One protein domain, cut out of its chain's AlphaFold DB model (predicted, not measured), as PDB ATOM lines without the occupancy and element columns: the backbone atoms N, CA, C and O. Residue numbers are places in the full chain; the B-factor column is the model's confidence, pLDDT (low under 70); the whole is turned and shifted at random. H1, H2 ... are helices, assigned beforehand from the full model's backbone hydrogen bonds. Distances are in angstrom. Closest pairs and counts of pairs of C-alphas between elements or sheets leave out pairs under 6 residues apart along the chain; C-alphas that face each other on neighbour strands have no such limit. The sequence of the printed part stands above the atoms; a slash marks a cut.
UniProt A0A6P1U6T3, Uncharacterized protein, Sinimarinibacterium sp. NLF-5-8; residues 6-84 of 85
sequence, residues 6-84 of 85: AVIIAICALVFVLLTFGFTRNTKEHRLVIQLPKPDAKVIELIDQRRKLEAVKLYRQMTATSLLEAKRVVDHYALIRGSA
ATOM      1  N   ALA A   6      37.650   1.679 -19.797       84.75
ATOM      2  CA  ALA A   6      37.640   2.860 -18.936       84.75
ATOM      3  C   ALA A   6      36.280   3.591 -18.881       84.75
ATOM      4  O   ALA A   6      35.879   4.052 -17.815       84.75
ATOM      5  N   VAL A   7      35.545   3.674 -19.994       90.19
ATOM      6  CA  VAL A   7      34.228   4.335 -20.062       90.19
ATOM      7  C   VAL A   7      33.163   3.508 -19.347       90.19
ATOM      8  O   VAL A   7      32.340   4.067 -18.628       90.19
ATOM      9  N   ILE A   8      33.210   2.180 -19.473       89.31
ATOM     10  CA  ILE A   8      32.292   1.280 -18.760       89.31
ATOM     11  C   ILE A   8      32.512   1.404 -17.250       89.31
ATOM     12  O   ILE A   8      31.553   1.586 -16.503       89.31
ATOM     13  N   ILE A   9      33.772   1.394 -16.804       91.56
ATOM     14  CA  ILE A   9      34.119   1.566 -15.387       91.56
ATOM     15  C   ILE A   9      33.655   2.936 -14.876       91.56
ATOM     16  O   ILE A   9      33.070   3.011 -13.798       91.56
ATOM     17  N   ALA A  10      33.851   4.007 -15.652       91.62
ATOM     18  CA  ALA A  10      33.419   5.351 -15.276       91.62
ATOM     19  C   ALA A  10      31.893   5.456 -15.129       91.62
ATOM     20  O   ALA A  10      31.409   6.032 -14.156       91.62
ATOM     21  N   ILE A  11      31.127   4.857 -16.048       91.88
ATOM     22  CA  ILE A  11      29.661   4.829 -15.971       91.88
ATOM     23  C   ILE A  11      29.205   3.981 -14.783       91.88
ATOM     24  O   ILE A  11      28.352   4.425 -14.021       91.88
ATOM     25  N   CYS A  12      29.787   2.799 -14.567       91.69
ATOM     26  CA  CYS A  12      29.462   1.958 -13.415       91.69
ATOM     27  C   CYS A  12      29.768   2.660 -12.089       91.69
ATOM     28  O   CYS A  12      28.939   2.623 -11.184       91.69
ATOM     29  N   ALA A  13      30.912   3.338 -11.980       91.56
ATOM     30  CA  ALA A  13      31.271   4.116 -10.800       91.56
ATOM     31  C   ALA A  13      30.302   5.287 -10.589       91.56
ATOM     32  O   ALA A  13      29.819   5.484  -9.477       91.56
ATOM     33  N   LEU A  14      29.953   6.018 -11.653       89.88
ATOM     34  CA  LEU A  14      28.987   7.114 -11.592       89.88
ATOM     35  C   LEU A  14      27.606   6.617 -11.156       89.88
ATOM     36  O   LEU A  14      26.999   7.197 -10.264       89.88
ATOM     37  N   VAL A  15      27.126   5.518 -11.736       90.00
ATOM     38  CA  VAL A  15      25.853   4.892 -11.365       90.00
ATOM     39  C   VAL A  15      25.905   4.406  -9.922       90.00
ATOM     40  O   VAL A  15      24.979   4.674  -9.174       90.00
ATOM     41  N   PHE A  16      26.988   3.771  -9.478       88.31
ATOM     42  CA  PHE A  16      27.138   3.316  -8.096       88.31
ATOM     43  C   PHE A  16      27.153   4.483  -7.096       88.31
ATOM     44  O   PHE A  16      26.494   4.425  -6.056       88.31
ATOM     45  N   VAL A  17      27.833   5.582  -7.430       85.31
ATOM     46  CA  VAL A  17      27.817   6.826  -6.649       85.31
ATOM     47  C   VAL A  17      26.413   7.427  -6.630       85.31
ATOM     48  O   VAL A  17      25.931   7.804  -5.571       85.31
ATOM     49  N   LEU A  18      25.703   7.465  -7.757       83.19
ATOM     50  CA  LEU A  18      24.331   7.977  -7.811       83.19
ATOM     51  C   LEU A  18      23.329   7.068  -7.092       83.19
ATOM     52  O   LEU A  18      22.400   7.576  -6.471       83.19
ATOM     53  N   LEU A  19      23.519   5.748  -7.115       77.06
ATOM     54  CA  LEU A  19      22.694   4.787  -6.383       77.06
ATOM     55  C   LEU A  19      22.920   4.910  -4.872       77.06
ATOM     56  O   LEU A  19      21.959   4.957  -4.111       77.06
ATOM     57  N   THR A  20      24.172   5.030  -4.427       72.50
ATOM     58  CA  THR A  20      24.502   5.211  -3.002       72.50
ATOM     59  C   THR A  20      24.101   6.601  -2.490       72.50
ATOM     60  O   THR A  20      23.554   6.741  -1.392       72.50
ATOM     61  N   PHE A  21      24.294   7.643  -3.297       70.75
ATOM     62  CA  PHE A  21      23.991   9.026  -2.933       70.75
ATOM     63  C   PHE A  21      22.497   9.361  -3.054       70.75
ATOM     64  O   PHE A  21      21.913   9.948  -2.141       70.75
ATOM     65  N   GLY A  22      21.850   8.939  -4.145       61.50
ATOM     66  CA  GLY A  22      20.427   9.165  -4.415       61.50
ATOM     67  C   GLY A  22      19.503   8.494  -3.398       61.50
ATOM     68  O   GLY A  22      18.438   9.026  -3.094       61.50
ATOM     69  N   PHE A  23      19.935   7.384  -2.793       56.25
ATOM     70  CA  PHE A  23      19.155   6.674  -1.777       56.25
ATOM     71  C   PHE A  23      19.306   7.258  -0.360       56.25
ATOM     72  O   PHE A  23      18.439   7.067   0.491       56.25
ATOM     73  N   THR A  24      20.368   8.028  -0.093       54.84
ATOM     74  CA  THR A  24      20.666   8.514   1.269       54.84
ATOM     75  C   THR A  24      19.848   9.750   1.668       54.84
ATOM     76  O   THR A  24      19.725  10.049   2.855       54.84
ATOM     77  N   ARG A  25      19.214  10.458   0.723       54.88
ATOM     78  CA  ARG A  25      18.355  11.609   1.063       54.88
ATOM     79  C   ARG A  25      16.952  11.247   1.557       54.88
ATOM     80  O   ARG A  25      16.304  12.121   2.122       54.88
ATOM     81  N   ASN A  26      16.472  10.016   1.368       57.41
ATOM     82  CA  ASN A  26      15.027   9.760   1.438       57.41
ATOM     83  C   ASN A  26      14.539   8.819   2.555       57.41
ATOM     84  O   ASN A  26      13.336   8.591   2.653       57.41
ATOM     85  N   THR A  27      15.406   8.268   3.417       54.34
ATOM     86  CA  THR A  27      14.947   7.168   4.299       54.34
ATOM     87  C   THR A  27      15.626   7.075   5.670       54.34
ATOM     88  O   THR A  27      15.855   5.978   6.168       54.34
ATOM     89  N   LYS A  28      15.935   8.197   6.337       50.75
ATOM     90  CA  LYS A  28      16.292   8.168   7.780       50.75
ATOM     91  C   LYS A  28      15.147   8.491   8.731       50.75
ATOM     92  O   LYS A  28      15.265   8.302   9.936       50.75
ATOM     93  N   GLU A  29      14.001   8.883   8.206       53.81
ATOM     94  CA  GLU A  29      12.864   9.223   9.044       53.81
ATOM     95  C   GLU A  29      11.956   8.000   9.065       53.81
ATOM     96  O   GLU A  29      11.080   7.846   8.232       53.81
ATOM     97  N   HIS A  30      12.202   7.047   9.948       46.25
ATOM     98  CA  HIS A  30      11.213   6.025  10.317       46.25
ATOM     99  C   HIS A  30      11.118   5.930  11.843       46.25
ATOM    100  O   HIS A  30      10.766   4.899  12.410       46.25
ATOM    101  N   ARG A  31      11.422   7.043  12.525       51.91
ATOM    102  CA  ARG A  31      11.127   7.232  13.941       51.91
ATOM    103  C   ARG A  31       9.655   7.647  14.067       51.91
ATOM    104  O   ARG A  31       9.316   8.811  14.150       51.91
ATOM    105  N   LEU A  32       8.797   6.637  13.935       56.31
ATOM    106  CA  LEU A  32       7.501   6.477  14.598       56.31
ATOM    107  C   LEU A  32       6.651   7.753  14.784       56.31
ATOM    108  O   LEU A  32       6.717   8.408  15.819       56.31
ATOM    109  N   VAL A  33       5.695   7.969  13.871       56.53
ATOM    110  CA  VAL A  33       4.524   8.862  14.068       56.53
ATOM    111  C   VAL A  33       3.715   8.554  15.341       56.53
ATOM    112  O   VAL A  33       2.895   9.357  15.768       56.53
ATOM    113  N   ILE A  34       3.961   7.398  15.960       56.12
ATOM    114  CA  ILE A  34       3.249   6.866  17.124       56.12
ATOM    115  C   ILE A  34       3.675   7.564  18.431       56.12
ATOM    116  O   ILE A  34       2.925   7.540  19.399       56.12
ATOM    117  N   GLN A  35       4.850   8.208  18.476       64.62
ATOM    118  CA  GLN A  35       5.326   8.908  19.684       64.62
ATOM    119  C   GLN A  35       4.971  10.397  19.722       64.62
ATOM    120  O   GLN A  35       5.244  11.058  20.723       64.62
ATOM    121  N   LEU A  36       4.387  10.944  18.655       70.44
ATOM    122  CA  LEU A  36       4.072  12.361  18.631       70.44
ATOM    123  C   LEU A  36       2.785  12.671  19.414       70.44
ATOM    124  O   LEU A  36       1.854  11.858  19.428       70.44
ATOM    125  N   PRO A  37       2.707  13.850  20.056       77.31
ATOM    126  CA  PRO A  37       1.524  14.256  20.796       77.31
ATOM    127  C   PRO A  37       0.299  14.263  19.882       77.31
ATOM    128  O   PRO A  37       0.356  14.656  18.710       77.31
ATOM    129  N   LYS A  38      -0.825  13.804  20.435       83.25
ATOM    130  CA  LYS A  38      -2.106  13.779  19.737       83.25
ATOM    131  C   LYS A  38      -2.420  15.187  19.197       83.25
ATOM    132  O   LYS A  38      -2.323  16.143  19.962       83.25
ATOM    133  N   PRO A  39      -2.788  15.330  17.911       84.44
ATOM    134  CA  PRO A  39      -3.161  16.618  17.347       84.44
ATOM    135  C   PRO A  39      -4.393  17.186  18.053       84.44
ATOM    136  O   PRO A  39      -5.362  16.468  18.315       84.44
ATOM    137  N   ASP A  40      -4.352  18.490  18.314       90.00
ATOM    138  CA  ASP A  40      -5.476  19.238  18.867       90.00
ATOM    139  C   ASP A  40      -6.703  19.202  17.950       90.00
ATOM    140  O   ASP A  40      -6.606  19.024  16.731       90.00
ATOM    141  N   ALA A  41      -7.876  19.472  18.532       91.19
ATOM    142  CA  ALA A  41      -9.145  19.529  17.805       91.19
ATOM    143  C   ALA A  41      -9.099  20.484  16.596       91.19
ATOM    144  O   ALA A  41      -9.692  20.198  15.561       91.19
ATOM    145  N   LYS A  42      -8.328  21.576  16.688       91.94
ATOM    146  CA  LYS A  42      -8.147  22.552  15.603       91.94
ATOM    147  C   LYS A  42      -7.374  21.982  14.409       91.94
ATOM    148  O   LYS A  42      -7.721  22.241  13.261       91.94
ATOM    149  N   VAL A  43      -6.331  21.192  14.669       91.44
ATOM    150  CA  VAL A  43      -5.553  20.508  13.620       91.44
ATOM    151  C   VAL A  43      -6.435  19.479  12.919       91.44
ATOM    152  O   VAL A  43      -6.394  19.348  11.700       91.44
ATOM    153  N   ILE A  44      -7.268  18.789  13.694       91.75
ATOM    154  CA  ILE A  44      -8.236  17.819  13.194       91.75
ATOM    155  C   ILE A  44      -9.305  18.479  12.312       91.75
ATOM    156  O   ILE A  44      -9.558  17.996  11.213       91.75
ATOM    157  N   GLU A  45      -9.868  19.611  12.734       92.88
ATOM    158  CA  GLU A  45     -10.823  20.390  11.935       92.88
ATOM    159  C   GLU A  45     -10.222  20.780  10.571       92.88
ATOM    160  O   GLU A  45     -10.857  20.629   9.529       92.88
ATOM    161  N   LEU A  46      -8.957  21.215  10.556       93.06
ATOM    162  CA  LEU A  46      -8.238  21.545   9.321       93.06
ATOM    163  C   LEU A  46      -8.006  20.320   8.424       93.06
ATOM    164  O   LEU A  46      -8.017  20.447   7.198       93.06
ATOM    165  N   ILE A  47      -7.799  19.138   9.011       92.38
ATOM    166  CA  ILE A  47      -7.685  17.877   8.269       92.38
ATOM    167  C   ILE A  47      -9.015  17.534   7.593       92.38
ATOM    168  O   ILE A  47      -9.018  17.213   6.399       92.38
ATOM    169  N   ASP A  48     -10.123  17.659   8.323       90.94
ATOM    170  CA  ASP A  48     -11.473  17.372   7.827       90.94
ATOM    171  C   ASP A  48     -11.881  18.363   6.721       90.94
ATOM    172  O   ASP A  48     -12.431  17.969   5.694       90.94
ATOM    173  N   GLN A  49     -11.471  19.630   6.836       92.25
ATOM    174  CA  GLN A  49     -11.619  20.657   5.794       92.25
ATOM    175  C   GLN A  49     -10.680  20.468   4.583       92.25
ATOM    176  O   GLN A  49     -10.606  21.343   3.722       92.25
ATOM    177  N   ARG A  50      -9.915  19.366   4.504       88.94
ATOM    178  CA  ARG A  50      -8.881  19.101   3.478       88.94
ATOM    179  C   ARG A  50      -7.747  20.142   3.423       88.94
ATOM    180  O   ARG A  50      -6.922  20.112   2.509       88.94
ATOM    181  N   ARG A  51      -7.606  21.006   4.433       92.38
ATOM    182  CA  ARG A  51      -6.575  22.058   4.545       92.38
ATOM    183  C   ARG A  51      -5.286  21.524   5.176       92.38
ATOM    184  O   ARG A  51      -4.765  22.059   6.157       92.38
ATOM    185  N   LYS A  52      -4.721  20.462   4.587       89.00
ATOM    186  CA  LYS A  52      -3.551  19.739   5.129       89.00
ATOM    187  C   LYS A  52      -2.330  20.629   5.376       89.00
ATOM    188  O   LYS A  52      -1.640  20.455   6.373       89.00
ATOM    189  N   LEU A  53      -2.058  21.594   4.494       92.44
ATOM    190  CA  LEU A  53      -0.907  22.499   4.646       92.44
ATOM    191  C   LEU A  53      -0.995  23.343   5.923       92.44
ATOM    192  O   LEU A  53       0.018  23.597   6.572       92.44
ATOM    193  N   GLU A  54      -2.201  23.762   6.291       93.38
ATOM    194  CA  GLU A  54      -2.440  24.562   7.490       93.38
ATOM    195  C   GLU A  54      -2.434  23.694   8.740       93.38
ATOM    196  O   GLU A  54      -1.832  24.084   9.737       93.38
ATOM    197  N   ALA A  55      -2.986  22.481   8.654       92.75
ATOM    198  CA  ALA A  55      -2.868  21.483   9.712       92.75
ATOM    199  C   ALA A  55      -1.393  21.186  10.043       92.75
ATOM    200  O   ALA A  55      -1.020  21.174  11.211       92.75
ATOM    201  N   VAL A  56      -0.530  21.032   9.027       91.81
ATOM    202  CA  VAL A  56       0.917  20.805   9.217       91.81
ATOM    203  C   VAL A  56       1.595  22.009   9.863       91.81
ATOM    204  O   VAL A  56       2.409  21.832  10.769       91.81
ATOM    205  N   LYS A  57       1.270  23.233   9.427       93.50
ATOM    206  CA  LYS A  57       1.811  24.460  10.033       93.50
ATOM    207  C   LYS A  57       1.433  24.564  11.508       93.50
ATOM    208  O   LYS A  57       2.314  24.782  12.334       93.50
ATOM    209  N   LEU A  58       0.152  24.375  11.816       92.94
ATOM    210  CA  LEU A  58      -0.379  24.494  13.168       92.94
ATOM    211  C   LEU A  58       0.207  23.418  14.089       92.94
ATOM    212  O   LEU A  58       0.709  23.726  15.165       92.94
ATOM    213  N   TYR A  59       0.249  22.170  13.619       90.19
ATOM    214  CA  TYR A  59       0.851  21.065  14.355       90.19
ATOM    215  C   TYR A  59       2.330  21.322  14.658       90.19
ATOM    216  O   TYR A  59       2.780  21.115  15.783       90.19
ATOM    217  N   ARG A  60       3.086  21.855  13.690       89.62
ATOM    218  CA  ARG A  60       4.500  22.206  13.882       89.62
ATOM    219  C   ARG A  60       4.696  23.347  14.878       89.62
ATOM    220  O   ARG A  60       5.660  23.327  15.631       89.62
ATOM    221  N   GLN A  61       3.802  24.335  14.887       90.00
ATOM    222  CA  GLN A  61       3.839  25.431  15.860       90.00
ATOM    223  C   GLN A  61       3.591  24.934  17.287       90.00
ATOM    224  O   GLN A  61       4.231  25.420  18.211       90.00
ATOM    225  N   MET A  62       2.703  23.954  17.456       86.81
ATOM    226  CA  MET A  62       2.362  23.386  18.765       86.81
ATOM    227  C   MET A  62       3.437  22.437  19.305       86.81
ATOM    228  O   MET A  62       3.675  22.388  20.506       86.81
ATOM    229  N   THR A  63       4.075  21.666  18.424       84.88
ATOM    230  CA  THR A  63       4.940  20.537  18.810       84.88
ATOM    231  C   THR A  63       6.427  20.791  18.578       84.88
ATOM    232  O   THR A  63       7.255  19.999  19.016       84.88
ATOM    233  N   ALA A  64       6.770  21.883  17.882       84.69
ATOM    234  CA  ALA A  64       8.127  22.224  17.451       84.69
ATOM    235  C   ALA A  64       8.847  21.105  16.662       84.69
ATOM    236  O   ALA A  64      10.075  21.076  16.599       84.69
ATOM    237  N   THR A  65       8.097  20.190  16.037       81.88
ATOM    238  CA  THR A  65       8.648  19.031  15.317       81.88
ATOM    239  C   THR A  65       9.261  19.414  13.974       81.88
ATOM    240  O   THR A  65       9.075  20.520  13.451       81.88
ATOM    241  N   SER A  66       9.931  18.454  13.334       84.38
ATOM    242  CA  SER A  66      10.355  18.631  11.949       84.38
ATOM    243  C   SER A  66       9.137  18.769  11.016       84.38
ATOM    244  O   SER A  66       8.026  18.308  11.307       84.38
ATOM    245  N   LEU A  67       9.329  19.417   9.860       84.69
ATOM    246  CA  LEU A  67       8.279  19.535   8.839       84.69
ATOM    247  C   LEU A  67       7.836  18.157   8.321       84.69
ATOM    248  O   LEU A  67       6.664  17.966   7.991       84.69
ATOM    249  N   LEU A  68       8.769  17.210   8.247       83.81
ATOM    250  CA  LEU A  68       8.509  15.862   7.763       83.81
ATOM    251  C   LEU A  68       7.659  15.065   8.758       83.81
ATOM    252  O   LEU A  68       6.693  14.424   8.346       83.81
ATOM    253  N   GLU A  69       7.958  15.164  10.052       82.81
ATOM    254  CA  GLU A  69       7.160  14.552  11.120       82.81
ATOM    255  C   GLU A  69       5.741  15.119  11.147       82.81
ATOM    256  O   GLU A  69       4.771  14.362  11.085       82.81
ATOM    257  N   ALA A  70       5.611  16.451  11.130       87.50
ATOM    258  CA  ALA A  70       4.313  17.118  11.127       87.50
ATOM    259  C   ALA A  70       3.458  16.701   9.919       87.50
ATOM    260  O   ALA A  70       2.272  16.398  10.062       87.50
ATOM    261  N   LYS A  71       4.068  16.621   8.729       88.88
ATOM    262  CA  LYS A  71       3.392  16.134   7.520       88.88
ATOM    263  C   LYS A  71       2.871  14.713   7.701       88.88
ATOM    264  O   LYS A  71       1.723  14.442   7.368       88.88
ATOM    265  N   ARG A  72       3.696  13.807   8.225       88.19
ATOM    266  CA  ARG A  72       3.316  12.399   8.384       88.19
ATOM    267  C   ARG A  72       2.190  12.199   9.378       88.19
ATOM    268  O   ARG A  72       1.316  11.383   9.104       88.19
ATOM    269  N   VAL A  73       2.192  12.932  10.492       88.19
ATOM    270  CA  VAL A  73       1.072  12.904  11.440       88.19
ATOM    271  C   VAL A  73      -0.200  13.326  10.715       88.19
ATOM    272  O   VAL A  73      -1.158  12.564  10.653       88.19
ATOM    273  N   VAL A  74      -0.195  14.500  10.085       89.25
ATOM    274  CA  VAL A  74      -1.373  15.025   9.383       89.25
ATOM    275  C   VAL A  74      -1.865  14.071   8.293       89.25
ATOM    276  O   VAL A  74      -3.067  13.827   8.203       89.25
ATOM    277  N   ASP A  75      -0.967  13.489   7.496       89.69
ATOM    278  CA  ASP A  75      -1.341  12.519   6.467       89.69
ATOM    279  C   ASP A  75      -1.912  11.225   7.063       89.69
ATOM    280  O   ASP A  75      -2.921  10.733   6.566       89.69
ATOM    281  N   HIS A  76      -1.341  10.706   8.152       88.38
ATOM    282  CA  HIS A  76      -1.859   9.523   8.842       88.38
ATOM    283  C   HIS A  76      -3.284   9.747   9.372       88.38
ATOM    284  O   HIS A  76      -4.177   8.939   9.119       88.38
ATOM    285  N   TYR A  77      -3.530  10.882  10.033       88.19
ATOM    286  CA  TYR A  77      -4.864  11.237  10.524       88.19
ATOM    287  C   TYR A  77      -5.853  11.497   9.380       88.19
ATOM    288  O   TYR A  77      -7.013  11.100   9.473       88.19
ATOM    289  N   ALA A  78      -5.402  12.109   8.283       89.38
ATOM    290  CA  ALA A  78      -6.230  12.316   7.100       89.38
ATOM    291  C   ALA A  78      -6.623  10.998   6.414       89.38
ATOM    292  O   ALA A  78      -7.727  10.905   5.884       89.38
ATOM    293  N   LEU A  79      -5.742   9.992   6.420       88.00
ATOM    294  CA  LEU A  79      -6.034   8.658   5.890       88.00
ATOM    295  C   LEU A  79      -7.082   7.937   6.742       88.00
ATOM    296  O   LEU A  79      -8.073   7.457   6.200       88.00
ATOM    297  N   ILE A  80      -6.906   7.919   8.069       87.38
ATOM    298  CA  ILE A  80      -7.854   7.266   8.989       87.38
ATOM    299  C   ILE A  80      -9.249   7.894   8.873       87.38
ATOM    300  O   ILE A  80     -10.245   7.180   8.825       87.38
ATOM    301  N   ARG A  81      -9.331   9.227   8.797       86.62
ATOM    302  CA  ARG A  81     -10.613   9.947   8.721       86.62
ATOM    303  C   ARG A  81     -11.241   9.936   7.334       86.62
ATOM    304  O   ARG A  81     -12.455   9.866   7.216       86.62
ATOM    305  N   GLY A  82     -10.424   9.974   6.284       76.31
ATOM    306  CA  GLY A  82     -10.895   9.926   4.901       76.31
ATOM    307  C   GLY A  82     -11.455   8.567   4.479       76.31
ATOM    308  O   GLY A  82     -12.139   8.513   3.469       76.31
ATOM    309  N   SER A  83     -11.176   7.501   5.236       57.88
ATOM    310  CA  SER A  83     -11.743   6.160   5.035       57.88
ATOM    311  C   SER A  83     -13.147   5.988   5.638       57.88
ATOM    312  O   SER A  83     -13.750   4.936   5.442       57.88
ATOM    313  N   ALA A  84     -13.639   6.961   6.413       52.53
ATOM    314  CA  ALA A  84     -14.925   6.893   7.114       52.53
ATOM    315  C   ALA A  84     -16.048   7.700   6.426       52.53
ATOM    316  O   ALA A  84     -17.117   7.863   7.013       52.53
TER     317      ALA A  84
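What this domain is: This is residues 6 to 84 of the 85 residues of an uncharacterized protein of Sinimarinibacterium sp. NLF-5-8 (UniProt A0A6P1U6T3). One long helix, H1, sticks out as an arm from a small body of three helices, H2, H3 and H4, to which it is joined by a long stretch with no named element. In the body H2 and H3 lie side by side as a helical hairpin, and H4 crosses both of them at a steep angle. The printed part has 79 residues with four named helices, H1, H2, H3 and H4 in that order along the chain, and no named strand; its class is all helix. The whole is extended, with a radius of gyration of the C-alphas of 18.7 A, and its spans are 62 by 26 by 20 A, the arm making the length.

Where its parts are: H1, the longest helix, is residues 6 to 24 and measures 27.0 A from C-alpha 6 at (37.640, 2.860, -18.936) to C-alpha 24 at (20.666, 8.514, 1.269). H4 is residues 67 to 82, 21.8 A long, and ends with C-alpha 82 at (-10.895, 9.926, 4.901). H3 is residues 52 to 63, 16.1 A long. H2, the shortest, is residues 41 to 48, 10.5 A long, and begins with C-alpha 41 at (-9.145, 19.529, 17.805).

How they stand to each other: H1 touches no helix and is apart from H2, H3 and H4. H2 and H3 touch and form a helical hairpin, at a shallow tilt of 21 degrees, opposite ways; their closest C-alphas, those of Val 43 and Ala 55, are 4.8 A apart. H3 and H4 touch at a steep tilt of 57 degrees, opposite ways, and their closest C-alphas are those of Val 56 and Ala 70, 5.4 A apart. H4 touches H2 with residues 74 to 81 alone, the closest C-alphas being those of Ala 78 and Ile 47, 5.9 A apart. H2 and H4 run the same way at a steep tilt of 67 degrees, only just short of about perpendicular. In H2, H3 and H4 every O i to N i+4 pair is within hydrogen-bond range; in H1 14 of 15 are.

The domain as a whole: The C-alphas of Ala 6 and Ala 41, the two farthest apart, are 61.8 A from each other. Residues 6 to 28, of which 6 to 24 belong to H1, stand free; the body without them has 56 residues and spans 27 by 21 by 16 A, with a radius of gyration of 10.2 A. The link from H1 to H2, residues 25 to 40, is long, while those from H2 to H3 and from H3 to H4 are tight. The printed part has no cut. The mean pLDDT of the printed part is 81.1, and confidence is low, under 70, at residues 22 to 35 and 83 to 84.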